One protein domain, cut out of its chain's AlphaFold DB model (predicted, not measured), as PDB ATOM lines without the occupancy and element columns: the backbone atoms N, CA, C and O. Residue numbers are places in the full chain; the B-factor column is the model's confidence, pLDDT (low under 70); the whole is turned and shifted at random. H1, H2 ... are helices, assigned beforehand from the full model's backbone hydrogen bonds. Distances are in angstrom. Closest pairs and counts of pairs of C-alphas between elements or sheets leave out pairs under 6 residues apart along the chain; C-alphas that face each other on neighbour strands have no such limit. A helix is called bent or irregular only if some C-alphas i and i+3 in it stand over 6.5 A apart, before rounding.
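AT A GLANCE: This is residues 141 to 259 of the 678 residues of an uncharacterized protein of Verrucomicrobia bacterium CAG:312_58_20 (UniProt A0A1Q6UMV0). A rod of helices is built along one long helix, H5: H1 and H2 make one end, with H2 packed on the first part of H5, H3 lies near the middle of the rod and folds back along the last part of H2, and the H6 and H7 hairpin lies at the other end, with H7 packed on a later part of H5. H2, H3 and H5 form an up-and-down bundle, each running against the one before it in the chain. The 119 printed residues have seven named helices, H1 to H7 in order, and no named strand; the class is all helix. The whole is only just loose, close to compact, with a radius of gyration of the C-alphas of 16.5 A and spans of 54 by 23 by 19 A.

HOW THE PARTS SIT: H5, residues 203 to 225, touches H2, residues 158 to 176, closest at the C-alphas of Leu 171 and Ala 207, 6.7 A apart. They run the same way at a shallow tilt of 8 degrees, and H5 touches with residues 203 to 210 alone. H2 forms a hairpin with H3, residues 184 to 196, at a shallow tilt of 23 degrees, closest at the C-alphas of Val 175 and Thr 187, 6.6 A. H1, residues 141 to 153, touches H2 at a steep tilt of 47 degrees, opposite ways, with the C-alphas of Ser 146 and Trp 168 closest at 4.9 A. H1 and H3 only just touch, with 3 pairs of C-alphas within 8 A, the closest being Ile 149 and Ala 195 at 6.0 A. H4, residues 198 to 201, touches H5, closest at the C-alphas of Ile 198 and Ala 206, 5.6 A. With residues 212 to 220 alone, H5 touches H7, residues 246 to 259, the same way at a tilt of 36 degrees, only just steep; the closest C-alphas, of Ala 216 and Phe 246, are 5.3 A apart. H7 forms a hairpin with H6, residues 229 to 241, at 37 degrees, only just steep; the closest C-alphas, of Ala 238 and Gln 249, are 5.7 A apart. H1 and H7 are apart. Every O i to N i+4 pair is within hydrogen-bond range in H1, H3, H5 and H7, against 13 of 15 in H2 and 7 of 9 in H6; H4 is too short for such a pair.

IN THESE COORDINATES: H5 is 33.3 A long, from C-alpha 203 at (123.769, 140.169, 172.314) to C-alpha 225 at (151.664, 132.024, 156.030). H2 is 26.1 A long and irregular, with C-alphas 163 and 166 7.1 A apart and a kink of 33 degrees near residue 165. H1 and H3 are 18.6 A each, H4 6.3 A, H6 19.2 A and H7 19.5 A. H1 begins at C-alpha 141 (136.195, 143.998, 184.483).

THE WHOLE: The two C-alphas farthest apart, of Gly 156 and Gly 228, are 54.9 A apart. The printed part has no cut and no long link. Its mean pLDDT is 89.5, and no printed residue is under 70.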
ATOM      1  N   ASP A 141     136.150 143.422 185.833       92.25
ATOM      2  CA  ASP A 141     136.195 143.998 184.483       92.25
ATOM      3  C   ASP A 141     135.060 143.483 183.581       92.25
ATOM      4  O   ASP A 141     134.490 144.228 182.785       92.25
ATOM      5  N   ALA A 142     134.671 142.213 183.740       91.81
ATOM      6  CA  ALA A 142     133.539 141.632 183.018       91.81
ATOM      7  C   ALA A 142     132.208 142.249 183.473       91.81
ATOM      8  O   ALA A 142     131.297 142.455 182.664       91.81
ATOM      9  N   PHE A 143     132.083 142.551 184.767       94.75
ATOM     10  CA  PHE A 143     130.919 143.229 185.323       94.75
ATOM     11  C   PHE A 143     130.854 144.699 184.897       94.75
ATOM     12  O   PHE A 143     129.782 145.160 184.513       94.75
ATOM     13  N   GLU A 144     131.976 145.421 184.894       94.88
ATOM     14  CA  GLU A 144     132.045 146.808 184.417       94.88
ATOM     15  C   GLU A 144     131.674 146.894 182.927       94.88
ATOM     16  O   GLU A 144     130.801 147.682 182.546       94.88
ATOM     17  N   PHE A 145     132.233 146.007 182.097       95.31
ATOM     18  CA  PHE A 145     131.905 145.902 180.674       95.31
ATOM     19  C   PHE A 145     130.416 145.611 180.430       95.31
ATOM     20  O   PHE A 145     129.743 146.336 179.694       95.31
ATOM     21  N   SER A 146     129.884 144.562 181.062       95.19
ATOM     22  CA  SER A 146     128.487 144.150 180.878       95.19
ATOM     23  C   SER A 146     127.498 145.171 181.438       95.19
ATOM     24  O   SER A 146     126.461 145.416 180.821       95.19
ATOM     25  N   SER A 147     127.829 145.825 182.554       94.00
ATOM     26  CA  SER A 147     127.005 146.880 183.151       94.00
ATOM     27  C   SER A 147     126.932 148.120 182.270       94.00
ATOM     28  O   SER A 147     125.855 148.703 182.151       94.00
ATOM     29  N   ARG A 148     128.040 148.512 181.622       94.75
ATOM     30  CA  ARG A 148     128.055 149.626 180.659       94.75
ATOM     31  C   ARG A 148     127.043 149.386 179.534       94.75
ATOM     32  O   ARG A 148     126.216 150.252 179.267       94.75
ATOM     33  N   ILE A 149     127.051 148.186 178.954       95.38
ATOM     34  CA  ILE A 149     126.142 147.798 177.864       95.38
ATOM     35  C   ILE A 149     124.692 147.671 178.350       95.38
ATOM     36  O   ILE A 149     123.780 148.238 177.749       95.38
ATOM     37  N   ALA A 150     124.461 146.961 179.457       94.12
ATOM     38  CA  ALA A 150     123.117 146.731 179.982       94.12
ATOM     39  C   ALA A 150     122.411 148.044 180.357       94.12
ATOM     40  O   ALA A 150     121.227 148.207 180.067       94.12
ATOM     41  N   ARG A 151     123.135 149.005 180.950       92.75
ATOM     42  CA  ARG A 151     122.599 150.338 181.275       92.75
ATOM     43  C   ARG A 151     122.271 151.158 180.032       92.75
ATOM     44  O   ARG A 151     121.283 151.884 180.055       92.75
ATOM     45  N   ALA A 152     123.070 151.035 178.971       92.69
ATOM     46  CA  ALA A 152     122.812 151.711 177.703       92.69
ATOM     47  C   ALA A 152     121.568 151.149 176.992       92.69
ATOM     48  O   ALA A 152     120.775 151.916 176.455       92.69
ATOM     49  N   LEU A 153     121.370 149.825 177.022       90.50
ATOM     50  CA  LEU A 153     120.209 149.167 176.408       90.50
ATOM     51  C   LEU A 153     118.916 149.345 177.213       90.50
ATOM     52  O   LEU A 153     117.844 149.491 176.630       90.50
ATOM     53  N   TYR A 154     119.011 149.327 178.545       91.12
ATOM     54  CA  TYR A 154     117.852 149.327 179.439       91.12
ATOM     55  C   TYR A 154     117.969 150.385 180.546       91.12
ATOM     56  O   TYR A 154     118.088 150.031 181.726       91.12
ATOM     57  N   PRO A 155     117.929 151.690 180.215       88.44
ATOM     58  CA  PRO A 155     118.030 152.750 181.213       88.44
ATOM     59  C   PRO A 155     116.921 152.633 182.267       88.44
ATOM     60  O   PRO A 155     115.735 152.659 181.948       88.44
ATOM     61  N   GLY A 156     117.303 152.481 183.538       82.69
ATOM     62  CA  GLY A 156     116.360 152.408 184.663       82.69
ATOM     63  C   GLY A 156     115.520 151.124 184.770       82.69
ATOM     64  O   GLY A 156     114.695 151.042 185.676       82.69
ATOM     65  N   ASP A 157     115.724 150.123 183.901       91.06
ATOM     66  CA  ASP A 157     115.085 148.801 184.008       91.06
ATOM     67  C   ASP A 157     116.087 147.745 184.497       91.06
ATOM     68  O   ASP A 157     116.719 147.017 183.729       91.06
ATOM     69  N   TYR A 158     116.222 147.650 185.815       92.31
ATOM     70  CA  TYR A 158     117.118 146.726 186.499       92.31
ATOM     71  C   TYR A 158     116.739 145.254 186.308       92.31
ATOM     72  O   TYR A 158     117.612 144.387 186.363       92.31
ATOM     73  N   VAL A 159     115.464 144.945 186.044       90.31
ATOM     74  CA  VAL A 159     115.032 143.570 185.737       90.31
ATOM     75  C   VAL A 159     115.576 143.135 184.379       90.31
ATOM     76  O   VAL A 159     116.078 142.015 184.251       90.31
ATOM     77  N   ALA A 160     115.492 144.005 183.370       91.31
ATOM     78  CA  ALA A 160     116.071 143.747 182.056       91.31
ATOM     79  C   ALA A 160     117.607 143.731 182.110       91.31
ATOM     80  O   ALA A 160     118.220 142.795 181.596       91.31
ATOM     81  N   GLN A 161     118.226 144.677 182.826       94.19
ATOM     82  CA  GLN A 161     119.680 144.692 183.028       94.19
ATOM     83  C   GLN A 161     120.178 143.377 183.647       94.19
ATOM     84  O   GLN A 161     121.085 142.749 183.103       94.19
ATOM     85  N   ALA A 162     119.549 142.900 184.730       90.25
ATOM     86  CA  ALA A 162     119.945 141.662 185.405       90.25
ATOM     87  C   ALA A 162     119.915 140.424 184.489       90.25
ATOM     88  O   ALA A 162     120.732 139.516 184.659       90.25
ATOM     89  N   LYS A 163     118.989 140.374 183.522       90.06
ATOM     90  CA  LYS A 163     118.888 139.262 182.562       90.06
ATOM     91  C   LYS A 163     120.057 139.232 181.580       90.06
ATOM     92  O   LYS A 163     120.495 138.149 181.207       90.06
ATOM     93  N   GLU A 164     120.577 140.393 181.201       90.25
ATOM     94  CA  GLU A 164     121.594 140.513 180.152       90.25
ATOM     95  C   GLU A 164     123.036 140.485 180.674       90.25
ATOM     96  O   GLU A 164     123.949 140.109 179.937       90.25
ATOM     97  N   LEU A 165     123.270 140.819 181.949       90.44
ATOM     98  CA  LEU A 165     124.623 140.918 182.520       90.44
ATOM     99  C   LEU A 165     125.474 139.660 182.315       90.44
ATOM    100  O   LEU A 165     126.641 139.756 181.935       90.44
ATOM    101  N   ARG A 166     124.896 138.471 182.518       87.88
ATOM    102  CA  ARG A 166     125.632 137.208 182.343       87.88
ATOM    103  C   ARG A 166     125.971 136.925 180.882       87.88
ATOM    104  O   ARG A 166     127.051 136.406 180.619       87.88
ATOM    105  N   ASN A 167     125.094 137.296 179.950       90.75
ATOM    106  CA  ASN A 167     125.336 137.116 178.519       90.75
ATOM    107  C   ASN A 167     126.534 137.970 178.087       90.75
ATOM    108  O   ASN A 167     127.520 137.450 177.561       90.75
ATOM    109  N   TRP A 168     126.501 139.269 178.395       94.50
ATOM    110  CA  TRP A 168     127.587 140.196 178.059       94.50
ATOM    111  C   TRP A 168     128.882 139.908 178.821       94.50
ATOM    112  O   TRP A 168     129.963 140.023 178.247       94.50
ATOM    113  N   GLY A 169     128.792 139.460 180.076       91.12
ATOM    114  CA  GLY A 169     129.940 138.974 180.841       91.12
ATOM    115  C   GLY A 169     130.575 137.722 180.234       91.12
ATOM    116  O   GLY A 169     131.798 137.609 180.172       91.12
ATOM    117  N   GLY A 170     129.751 136.802 179.730       90.94
ATOM    118  CA  GLY A 170     130.202 135.644 178.963       90.94
ATOM    119  C   GLY A 170     130.930 136.054 177.684       90.94
ATOM    120  O   GLY A 170     132.017 135.551 177.422       90.94
ATOM    121  N   LEU A 171     130.389 137.021 176.931       92.38
ATOM    122  CA  LEU A 171     131.049 137.542 175.729       92.38
ATOM    123  C   LEU A 171     132.387 138.214 176.052       92.38
ATOM    124  O   LEU A 171     133.365 137.946 175.362       92.38
ATOM    125  N   TYR A 172     132.462 139.012 177.122       94.69
ATOM    126  CA  TYR A 172     133.730 139.572 177.599       94.69
ATOM    127  C   TYR A 172     134.767 138.469 177.840       94.69
ATOM    128  O   TYR A 172     135.884 138.548 177.329       94.69
ATOM    129  N   ASN A 173     134.383 137.407 178.556       92.06
ATOM    130  CA  ASN A 173     135.279 136.289 178.844       92.06
ATOM    131  C   ASN A 173     135.739 135.579 177.559       92.06
ATOM    132  O   ASN A 173     136.925 135.268 177.420       92.06
ATOM    133  N   SER A 174     134.842 135.374 176.591       91.56
ATOM    134  CA  SER A 174     135.177 134.807 175.274       91.56
ATOM    135  C   SER A 174     136.166 135.679 174.494       91.56
ATOM    136  O   SER A 174     137.105 135.161 173.890       91.56
ATOM    137  N   VAL A 175     136.006 137.004 174.549       92.50
ATOM    138  CA  VAL A 175     136.947 137.952 173.936       92.50
ATOM    139  C   VAL A 175     138.314 137.853 174.617       92.50
ATOM    140  O   VAL A 175     139.318 137.657 173.943       92.50
ATOM    141  N   THR A 176     138.362 137.881 175.953       91.62
ATOM    142  CA  THR A 176     139.632 137.805 176.701       91.62
ATOM    143  C   THR A 176     140.356 136.466 176.602       91.62
ATOM    144  O   THR A 176     141.573 136.427 176.716       91.62
ATOM    145  N   SER A 177     139.630 135.364 176.398       89.75
ATOM    146  CA  SER A 177     140.220 134.021 176.283       89.75
ATOM    147  C   SER A 177     140.770 133.717 174.886       89.75
ATOM    148  O   SER A 177     141.374 132.669 174.685       89.75
ATOM    149  N   SER A 178     140.615 134.635 173.929       88.69
ATOM    150  CA  SER A 178     141.069 134.473 172.542       88.69
ATOM    151  C   SER A 178     142.517 134.934 172.314       88.69
ATOM    152  O   SER A 178     142.851 135.407 171.229       88.69
ATOM    153  N   SER A 179     143.390 134.801 173.317       82.31
ATOM    154  CA  SER A 179     144.784 135.282 173.276       82.31
ATOM    155  C   SER A 179     145.677 134.539 172.277       82.31
ATOM    156  O   SER A 179     146.739 135.023 171.912       82.31
ATOM    157  N   ASN A 180     145.257 133.355 171.829       85.44
ATOM    158  CA  ASN A 180     145.904 132.600 170.754       85.44
ATOM    159  C   ASN A 180     145.514 133.086 169.347       85.44
ATOM    160  O   ASN A 180     146.035 132.571 168.365       85.44
ATOM    161  N   ILE A 181     144.560 134.017 169.244       88.81
ATOM    162  CA  ILE A 181     144.056 134.563 167.975       88.81
ATOM    163  C   ILE A 181     144.340 136.065 167.897       88.81
ATOM    164  O   ILE A 181     144.748 136.557 166.848       88.81
ATOM    165  N   PHE A 182     144.123 136.787 168.997       92.31
ATOM    166  CA  PHE A 182     144.286 138.235 169.071       92.31
ATOM    167  C   PHE A 182     145.384 138.617 170.056       92.31
ATOM    168  O   PHE A 182     145.489 138.062 171.150       92.31
ATOM    169  N   SER A 183     146.147 139.641 169.695       90.94
ATOM    170  CA  SER A 183     147.033 140.337 170.620       90.94
ATOM    171  C   SER A 183     146.234 141.074 171.710       90.94
ATOM    172  O   SER A 183     145.039 141.362 171.541       90.94
ATOM    173  N   PRO A 184     146.877 141.451 172.831       90.62
ATOM    174  CA  PRO A 184     146.228 142.243 173.875       90.62
ATOM    175  C   PRO A 184     145.637 143.563 173.355       90.62
ATOM    176  O   PRO A 184     144.516 143.920 173.708       90.62
ATOM    177  N   ALA A 185     146.344 144.256 172.456       90.06
ATOM    178  CA  ALA A 185     145.880 145.520 171.883       90.06
ATOM    179  C   ALA A 185     144.646 145.342 170.979       90.06
ATOM    180  O   ALA A 185     143.712 146.142 171.033       90.06
ATOM    181  N   GLU A 186     144.612 144.282 170.166       92.50
ATOM    182  CA  GLU A 186     143.441 143.944 169.345       92.50
ATOM    183  C   GLU A 186     142.248 143.559 170.227       92.50
ATOM    184  O   GLU A 186     141.128 144.000 169.976       92.50
ATOM    185  N   THR A 187     142.494 142.807 171.301       92.56
ATOM    186  CA  THR A 187     141.468 142.401 172.270       92.56
ATOM    187  C   THR A 187     140.775 143.612 172.897       92.56
ATOM    188  O   THR A 187     139.544 143.648 172.958       92.56
ATOM    189  N   GLU A 188     141.529 144.636 173.310       92.25
ATOM    190  CA  GLU A 188     140.944 145.869 173.857       92.25
ATOM    191  C   GLU A 188     140.144 146.657 172.813       92.25
ATOM    192  O   GLU A 188     139.038 147.118 173.098       92.25
ATOM    193  N   ARG A 189     140.628 146.739 171.567       91.88
ATOM    194  CA  ARG A 189     139.883 147.394 170.475       91.88
ATOM    195  C   ARG A 189     138.565 146.684 170.164       91.88
ATOM    196  O   ARG A 189     137.550 147.346 169.955       91.88
ATOM    197  N   ILE A 190     138.558 145.349 170.177       93.75
ATOM    198  CA  ILE A 190     137.345 144.541 169.996       93.75
ATOM    199  C   ILE A 190     136.343 144.832 171.118       93.75
ATOM    200  O   ILE A 190     135.172 145.092 170.833       93.75
ATOM    201  N   LYS A 191     136.783 144.821 172.386       93.75
ATOM    202  CA  LYS A 191     135.910 145.144 173.528       93.75
ATOM    203  C   LYS A 191     135.300 146.533 173.378       93.75
ATOM    204  O   LYS A 191     134.089 146.686 173.534       93.75
ATOM    205  N   GLU A 192     136.116 147.531 173.054       92.69
ATOM    206  CA  GLU A 192     135.635 148.906 172.957       92.69
ATOM    207  C   GLU A 192     134.641 149.077 171.811       92.69
ATOM    208  O   GLU A 192     133.581 149.677 171.994       92.69
ATOM    209  N   ARG A 193     134.900 148.460 170.655       91.31
ATOM    210  CA  ARG A 193     133.967 148.489 169.526       91.31
ATOM    211  C   ARG A 193     132.640 147.800 169.840       91.31
ATOM    212  O   ARG A 193     131.582 148.307 169.465       91.31
ATOM    213  N   ILE A 194     132.674 146.685 170.577       93.31
ATOM    214  CA  ILE A 194     131.445 146.025 171.036       93.31
ATOM    215  C   ILE A 194     130.636 146.964 171.923       93.31
ATOM    216  O   ILE A 194     129.435 147.108 171.719       93.31
ATOM    217  N   ALA A 195     131.288 147.610 172.885       90.88
ATOM    218  CA  ALA A 195     130.619 148.434 173.879       90.88
ATOM    219  C   ALA A 195     130.176 149.818 173.379       90.88
ATOM    220  O   ALA A 195     129.382 150.466 174.056       90.88
ATOM    221  N   THR A 196     130.665 150.271 172.223       89.44
ATOM    222  CA  THR A 196     130.318 151.579 171.639       89.44
ATOM    223  C   THR A 196     129.294 151.474 170.515       89.44
ATOM    224  O   THR A 196     128.398 152.317 170.427       89.44
ATOM    225  N   ASP A 197     129.378 150.437 169.678       88.50
ATOM    226  CA  ASP A 197     128.556 150.352 168.470       88.50
ATOM    227  C   ASP A 197     127.818 149.022 168.319       88.50
ATOM    228  O   ASP A 197     126.592 149.005 168.213       88.50
ATOM    229  N   ILE A 198     128.533 147.897 168.390       91.25
ATOM    230  CA  ILE A 198     127.964 146.593 168.009       91.25
ATOM    231  C   ILE A 198     126.851 146.138 168.965       91.25
ATOM    232  O   ILE A 198     125.947 145.403 168.568       91.25
ATOM    233  N   PHE A 199     126.877 146.566 170.232       91.56
ATOM    234  CA  PHE A 199     125.874 146.143 171.209       91.56
ATOM    235  C   PHE A 199     124.441 146.588 170.877       91.56
ATOM    236  O   PHE A 199     123.496 145.977 171.382       91.56
ATOM    237  N   LYS A 200     124.269 147.626 170.043       90.69
ATOM    238  CA  LYS A 200     122.960 148.204 169.689       90.69
ATOM    239  C   LYS A 200     122.033 147.185 169.021       90.69
ATOM    240  O   LYS A 200     120.830 147.209 169.263       90.69
ATOM    241  N   ASP A 201     122.602 146.236 168.278       86.50
ATOM    242  CA  ASP A 201     121.866 145.160 167.599       86.50
ATOM    243  C   ASP A 201     121.586 143.943 168.503       86.50
ATOM    244  O   ASP A 201     121.092 142.904 168.048       86.50
ATOM    245  N   GLY A 202     121.922 144.046 169.791       87.75
ATOM    246  CA  GLY A 202     121.709 143.021 170.806       87.75
ATOM    247  C   GLY A 202     122.810 141.958 170.888       87.75
ATOM    248  O   GLY A 202     123.685 141.823 170.028       87.75
ATOM    249  N   TYR A 203     122.742 141.153 171.952       88.88
ATOM    250  CA  TYR A 203     123.769 140.169 172.314       88.88
ATOM    251  C   TYR A 203     124.100 139.178 171.189       88.88
ATOM    252  O   TYR A 203     125.267 138.979 170.854       88.88
ATOM    253  N   SER A 204     123.079 138.578 170.570       87.44
ATOM    254  CA  SER A 204     123.266 137.577 169.510       87.44
ATOM    255  C   SER A 204     124.021 138.138 168.303       87.44
ATOM    256  O   SER A 204     124.815 137.430 167.684       87.44
ATOM    257  N   SER A 205     123.783 139.406 167.967       86.00
ATOM    258  CA  SER A 205     124.443 140.091 166.858       86.00
ATOM    259  C   SER A 205     125.906 140.371 167.193       86.00
ATOM    260  O   SER A 205     126.778 140.058 166.383       86.00
ATOM    261  N   ALA A 206     126.190 140.826 168.418       89.00
ATOM    262  CA  ALA A 206     127.553 141.045 168.896       89.00
ATOM    263  C   ALA A 206     128.376 139.752 169.001       89.00
ATOM    264  O   ALA A 206     129.528 139.720 168.573       89.00
ATOM    265  N   ALA A 207     127.779 138.663 169.491       89.81
ATOM    266  CA  ALA A 207     128.436 137.358 169.557       89.81
ATOM    267  C   ALA A 207     128.770 136.812 168.159       89.81
ATOM    268  O   ALA A 207     129.871 136.311 167.930       89.81
ATOM    269  N   ARG A 208     127.848 136.954 167.193       90.19
ATOM    270  CA  ARG A 208     128.105 136.581 165.791       90.19
ATOM    271  C   ARG A 208     129.172 137.457 165.156       90.19
ATOM    272  O   ARG A 208     130.030 136.927 164.461       90.19
ATOM    273  N   TRP A 209     129.114 138.770 165.379       93.00
ATOM    274  CA  TRP A 209     130.125 139.702 164.890       93.00
ATOM    275  C   TRP A 209     131.510 139.304 165.402       93.00
ATOM    276  O   TRP A 209     132.406 139.072 164.597       93.00
ATOM    277  N   PHE A 210     131.660 139.062 166.706       94.12
ATOM    278  CA  PHE A 210     132.920 138.588 167.279       94.12
ATOM    279  C   PHE A 210     133.399 137.257 166.665       94.12
ATOM    280  O   PHE A 210     134.569 137.124 166.310       94.12
ATOM    281  N   GLY A 211     132.498 136.290 166.455       91.31
ATOM    282  CA  GLY A 211     132.837 135.022 165.796       91.31
ATOM    283  C   GLY A 211     133.329 135.186 164.349       91.31
ATOM    284  O   GLY A 211     134.230 134.463 163.908       91.31
ATOM    285  N   ARG A 212     132.796 136.165 163.605       91.56
ATOM    286  CA  ARG A 212     133.302 136.500 162.264       91.56
ATOM    287  C   ARG A 212     134.685 137.136 162.324       91.56
ATOM    288  O   ARG A 212     135.542 136.742 161.542       91.56
ATOM    289  N   GLN A 213     134.941 138.006 163.299       94.06
ATOM    290  CA  GLN A 213     136.265 138.594 163.526       94.06
ATOM    291  C   GLN A 213     137.321 137.515 163.844       94.06
ATOM    292  O   GLN A 213     138.412 137.531 163.275       94.06
ATOM    293  N   GLN A 214     136.982 136.512 164.667       92.00
ATOM    294  CA  GLN A 214     137.859 135.356 164.929       92.00
ATOM    295  C   GLN A 214     138.141 134.538 163.662       92.00
ATOM    296  O   GLN A 214     139.279 134.143 163.408       92.00
ATOM    297  N   THR A 215     137.102 134.275 162.868       91.44
ATOM    298  CA  THR A 215     137.231 133.515 161.617       91.44
ATOM    299  C   THR A 215     138.091 134.266 160.606       91.44
ATOM    300  O   THR A 215     138.964 133.668 159.981       91.44
ATOM    301  N   ALA A 216     137.876 135.573 160.480       91.88
ATOM    302  CA  ALA A 216     138.611 136.417 159.558       91.88
ATOM    303  C   ALA A 216     140.094 136.510 159.935       91.88
ATOM    304  O   ALA A 216     140.937 136.273 159.077       91.88
ATOM    305  N   LYS A 217     140.433 136.707 161.221       93.38
ATOM    306  CA  LYS A 217     141.838 136.726 161.672       93.38
ATOM    307  C   LYS A 217     142.566 135.414 161.374       93.38
ATOM    308  O   LYS A 217     143.688 135.444 160.888       93.38
ATOM    309  N   ARG A 218     141.921 134.263 161.602       91.56
ATOM    310  CA  ARG A 218     142.509 132.948 161.278       91.56
ATOM    311  C   ARG A 218     142.757 132.767 159.781       91.56
ATOM    312  O   ARG A 218     143.776 132.198 159.408       91.56
ATOM    313  N   ARG A 219     141.835 133.239 158.935       88.88
ATOM    314  CA  ARG A 219     142.003 133.204 157.474       88.88
ATOM    315  C   ARG A 219     143.131 134.117 157.019       88.88
ATOM    316  O   ARG A 219     143.983 133.647 156.285       88.88
ATOM    317  N   ILE A 220     143.187 135.346 157.536       91.31
ATOM    318  CA  ILE A 220     144.295 136.278 157.292       91.31
ATOM    319  C   ILE A 220     145.630 135.608 157.631       91.31
ATOM    320  O   ILE A 220     146.521 135.577 156.793       91.31
ATOM    321  N   SER A 221     145.764 135.011 158.822       89.12
ATOM    322  CA  SER A 221     146.991 134.296 159.200       89.12
ATOM    323  C   SER A 221     147.323 133.162 158.225       89.12
ATOM    324  O   SER A 221     148.441 133.096 157.733       89.12
ATOM    325  N   SER A 222     146.344 132.320 157.881       89.19
ATOM    326  CA  SER A 222     146.549 131.204 156.949       89.19
ATOM    327  C   SER A 222     146.933 131.648 155.535       89.19
ATOM    328  O   SER A 222     147.716 130.963 154.884       89.19
ATOM    329  N   GLU A 223     146.356 132.740 155.034       87.06
ATOM    330  CA  GLU A 223     146.666 133.279 153.707       87.06
ATOM    331  C   GLU A 223     148.056 133.925 153.693       87.06
ATOM    332  O   GLU A 223     148.804 133.755 152.733       87.06
ATOM    333  N   LEU A 224     148.450 134.591 154.783       87.38
ATOM    334  CA  LEU A 224     149.769 135.210 154.907       87.38
ATOM    335  C   LEU A 224     150.901 134.204 155.154       87.38
ATOM    336  O   LEU A 224     152.031 134.477 154.745       87.38
ATOM    337  N   ASP A 225     150.639 133.048 155.768       84.75
ATOM    338  CA  ASP A 225     151.664 132.024 156.030       84.75
ATOM    339  C   ASP A 225     152.342 131.532 154.735       84.75
ATOM    340  O   ASP A 225     153.548 131.285 154.725       84.75
ATOM    341  N   GLY A 226     151.600 131.481 153.620       75.12
ATOM    342  CA  GLY A 226     152.113 131.121 152.290       75.12
ATOM    343  C   GLY A 226     152.382 132.301 151.347       75.12
ATOM    344  O   GLY A 226     152.838 132.082 150.226       75.12
ATOM    345  N   ALA A 227     152.095 133.538 151.764       81.88
ATOM    346  CA  ALA A 227     152.169 134.706 150.890       81.88
ATOM    347  C   ALA A 227     153.597 135.260 150.737       81.88
ATOM    348  O   ALA A 227     154.396 135.275 151.684       81.88
ATOM    349  N   GLY A 228     153.892 135.782 149.542       81.00
ATOM    350  CA  GLY A 228     155.143 136.474 149.236       81.00
ATOM    351  C   GLY A 228     155.310 137.787 150.013       81.00
ATOM    352  O   GLY A 228     154.350 138.378 150.514       81.00
ATOM    353  N   ASN A 229     156.549 138.281 150.097       83.25
ATOM    354  CA  ASN A 229     156.876 139.503 150.849       83.25
ATOM    355  C   ASN A 229     156.131 140.750 150.335       83.25
ATOM    356  O   ASN A 229     155.825 141.638 151.128       83.25
ATOM    357  N   ALA A 230     155.799 140.804 149.040       81.75
ATOM    358  CA  ALA A 230     155.040 141.900 148.439       81.75
ATOM    359  C   ALA A 230     153.596 141.970 148.970       81.75
ATOM    360  O   ALA A 230     153.149 143.037 149.388       81.75
ATOM    361  N   VAL A 231     152.904 140.829 149.050       83.44
ATOM    362  CA  VAL A 231     151.552 140.727 149.630       83.44
ATOM    363  C   VAL A 231     151.562 141.101 151.107       83.44
ATOM    364  O   VAL A 231     150.712 141.868 151.551       83.44
ATOM    365  N   LYS A 232     152.556 140.624 151.867       86.31
ATOM    366  CA  LYS A 232     152.715 140.969 153.291       86.31
ATOM    367  C   LYS A 232     152.921 142.472 153.498       86.31
ATOM    368  O   LYS A 232     152.315 143.057 154.393       86.31
ATOM    369  N   ALA A 233     153.734 143.107 152.654       85.25
ATOM    370  CA  ALA A 233     153.958 144.548 152.703       85.25
ATOM    371  C   ALA A 233     152.690 145.340 152.343       85.25
ATOM    372  O   ALA A 233     152.329 146.263 153.072       85.25
ATOM    373  N   ALA A 234     151.980 144.953 151.279       83.38
ATOM    374  CA  ALA A 234     150.727 145.592 150.875       83.38
ATOM    375  C   ALA A 234     149.627 145.437 151.942       83.38
ATOM    376  O   ALA A 234     148.911 146.392 152.248       83.38
ATOM    377  N   PHE A 235     149.541 144.265 152.574       90.25
ATOM    378  CA  PHE A 235     148.578 144.000 153.639       90.25
ATOM    379  C   PHE A 235     148.820 144.848 154.899       90.25
ATOM    380  O   PHE A 235     147.860 145.242 155.561       90.25
ATOM    381  N   SER A 236     150.071 145.215 155.198       86.69
ATOM    382  CA  SER A 236     150.392 146.057 156.364       86.69
ATOM    383  C   SER A 236     149.680 147.422 156.351       86.69
ATOM    384  O   SER A 236     149.414 148.000 157.407       86.69
ATOM    385  N   GLU A 237     149.318 147.935 155.172       85.06
ATOM    386  CA  GLU A 237     148.561 149.182 155.038       85.06
ATOM    387  C   GLU A 237     147.061 148.987 155.322       85.06
ATOM    388  O   GLU A 237     146.417 149.845 155.937       85.06
ATOM    389  N   ALA A 238     146.514 147.817 154.977       83.25
ATOM    390  CA  ALA A 238     145.156 147.423 155.347       83.25
ATOM    391  C   ALA A 238     145.022 147.224 156.870       83.25
ATOM    392  O   ALA A 238     144.020 147.636 157.462       83.25
ATOM    393  N   GLU A 239     146.050 146.681 157.533       85.19
ATOM    394  CA  GLU A 239     146.076 146.548 158.999       85.19
ATOM    395  C   GLU A 239     146.018 147.904 159.716       85.19
ATOM    396  O   GLU A 239     145.324 148.040 160.731       85.19
ATOM    397  N   LYS A 240     146.703 148.922 159.178       87.12
ATOM    398  CA  LYS A 240     146.663 150.297 159.705       87.12
ATOM    399  C   LYS A 240     145.328 150.985 159.436       87.12
ATOM    400  O   LYS A 240     144.813 151.666 160.320       87.12
ATOM    401  N   SER A 241     144.774 150.802 158.238       85.56
ATOM    402  CA  SER A 241     143.531 151.451 157.798       85.56
ATOM    403  C   SER A 241     142.297 150.909 158.524       85.56
ATOM    404  O   SER A 241     141.321 151.632 158.751       85.56
ATOM    405  N   HIS A 242     142.329 149.635 158.915       86.25
ATOM    406  CA  HIS A 242     141.201 148.941 159.530       86.25
ATOM    407  C   HIS A 242     141.610 148.226 160.825       86.25
ATOM    408  O   HIS A 242     141.569 146.998 160.899       86.25
ATOM    409  N   PRO A 243     142.004 148.964 161.878       85.06
ATOM    410  CA  PRO A 243     142.541 148.370 163.095       85.06
ATOM    411  C   PRO A 243     141.500 147.495 163.807       85.06
ATOM    412  O   PRO A 243     140.454 147.983 164.231       85.06
ATOM    413  N   ALA A 244     141.824 146.210 163.993       82.31
ATOM    414  CA  ALA A 244     140.953 145.217 164.634       82.31
ATOM    415  C   ALA A 244     139.558 145.067 163.976       82.31
ATOM    416  O   ALA A 244     138.589 144.696 164.641       82.31
ATOM    417  N   ASP A 245     139.463 145.354 162.670       89.06
ATOM    418  CA  ASP A 245     138.340 144.972 161.807       89.06
ATOM    419  C   ASP A 245     138.801 143.917 160.801       89.06
ATOM    420  O   ASP A 245     139.088 144.198 159.637       89.06
ATOM    421  N   PHE A 246     138.915 142.685 161.272       93.44
ATOM    422  CA  PHE A 246     139.496 141.590 160.511       93.44
ATOM    423  C   PHE A 246     138.638 141.182 159.316       93.44
ATOM    424  O   PHE A 246     139.176 140.696 158.331       93.44
ATOM    425  N   GLU A 247     137.321 141.403 159.359       92.12
ATOM    426  CA  GLU A 247     136.464 141.178 158.187       92.12
ATOM    427  C   GLU A 247     136.838 142.122 157.037       92.12
ATOM    428  O   GLU A 247     137.009 141.661 155.910       92.12
ATOM    429  N   ARG A 248     137.040 143.414 157.325       90.19
ATOM    430  CA  ARG A 248     137.491 144.381 156.312       90.19
ATOM    431  C   ARG A 248     138.929 144.137 155.874       90.19
ATOM    432  O   ARG A 248     139.219 144.214 154.688       90.19
ATOM    433  N   GLN A 249     139.818 143.804 156.810       91.50
ATOM    434  CA  GLN A 249     141.196 143.446 156.469       91.50
ATOM    435  C   GLN A 249     141.249 142.232 155.528       91.50
ATOM    436  O   GLN A 249     142.005 142.251 154.565       91.50
ATOM    437  N   LEU A 250     140.432 141.200 155.766       91.00
ATOM    438  CA  LEU A 250     140.374 140.016 154.904       91.00
ATOM    439  C   LEU A 250     139.848 140.355 153.501       91.00
ATOM    440  O   LEU A 250     140.337 139.809 152.517       91.00
ATOM    441  N   GLU A 251     138.872 141.260 153.394       90.06
ATOM    442  CA  GLU A 251     138.384 141.736 152.095       90.06
ATOM    443  C   GLU A 251     139.492 142.447 151.301       90.06
ATOM    444  O   GLU A 251     139.687 142.162 150.119       90.06
ATOM    445  N   GLU A 252     140.251 143.329 151.956       89.50
ATOM    446  CA  GLU A 252     141.392 144.013 151.340       89.50
ATOM    447  C   GLU A 252     142.519 143.038 150.971       89.50
ATOM    448  O   GLU A 252     143.078 143.131 149.879       89.50
ATOM    449  N   LEU A 253     142.803 142.037 151.813       87.81
ATOM    450  CA  LEU A 253     143.763 140.975 151.496       87.81
ATOM    451  C   LEU A 253     143.344 140.193 150.243       87.81
ATOM    452  O   LEU A 253     144.169 139.962 149.360       87.81
ATOM    453  N   GLY A 254     142.057 139.861 150.113       86.19
ATOM    454  CA  GLY A 254     141.519 139.211 148.919       86.19
ATOM    455  C   GLY A 254     141.702 140.048 147.648       86.19
ATOM    456  O   GLY A 254     142.058 139.503 146.603       86.19
ATOM    457  N   LYS A 255     141.529 141.376 147.732       89.12
ATOM    458  CA  LYS A 255     141.785 142.298 146.607       89.12
ATOM    459  C   LYS A 255     143.266 142.338 146.230       89.12
ATOM    460  O   LYS A 255     143.581 142.337 145.042       89.12
ATOM    461  N   ILE A 256     144.161 142.344 147.220       87.19
ATOM    462  CA  ILE A 256     145.616 142.318 147.001       87.19
ATOM    463  C   ILE A 256     146.022 141.018 146.291       87.19
ATOM    464  O   ILE A 256     146.707 141.073 145.271       87.19
ATOM    465  N   ILE A 257     145.555 139.867 146.786       85.00
ATOM    466  CA  ILE A 257     145.872 138.547 146.219       85.00
ATOM    467  C   ILE A 257     145.330 138.415 144.789       85.00
ATOM    468  O   ILE A 257     146.039 137.954 143.894       85.00
ATOM    469  N   GLU A 258     144.090 138.840 144.539       82.56
ATOM    470  CA  GLU A 258     143.510 138.782 143.194       82.56
ATOM    471  C   GLU A 258     144.200 139.765 142.234       82.56
ATOM    472  O   GLU A 258     144.443 139.430 141.076       82.56
ATOM    473  N   GLY A 259     144.595 140.949 142.712       78.94
ATOM    474  CA  GLY A 259     145.384 141.907 141.935       78.94
ATOM    475  C   GLY A 259     146.737 141.338 141.502       78.94
ATOM    476  O   GLY A 259     147.101 141.443 140.330       78.94
TER     477      GLY A 259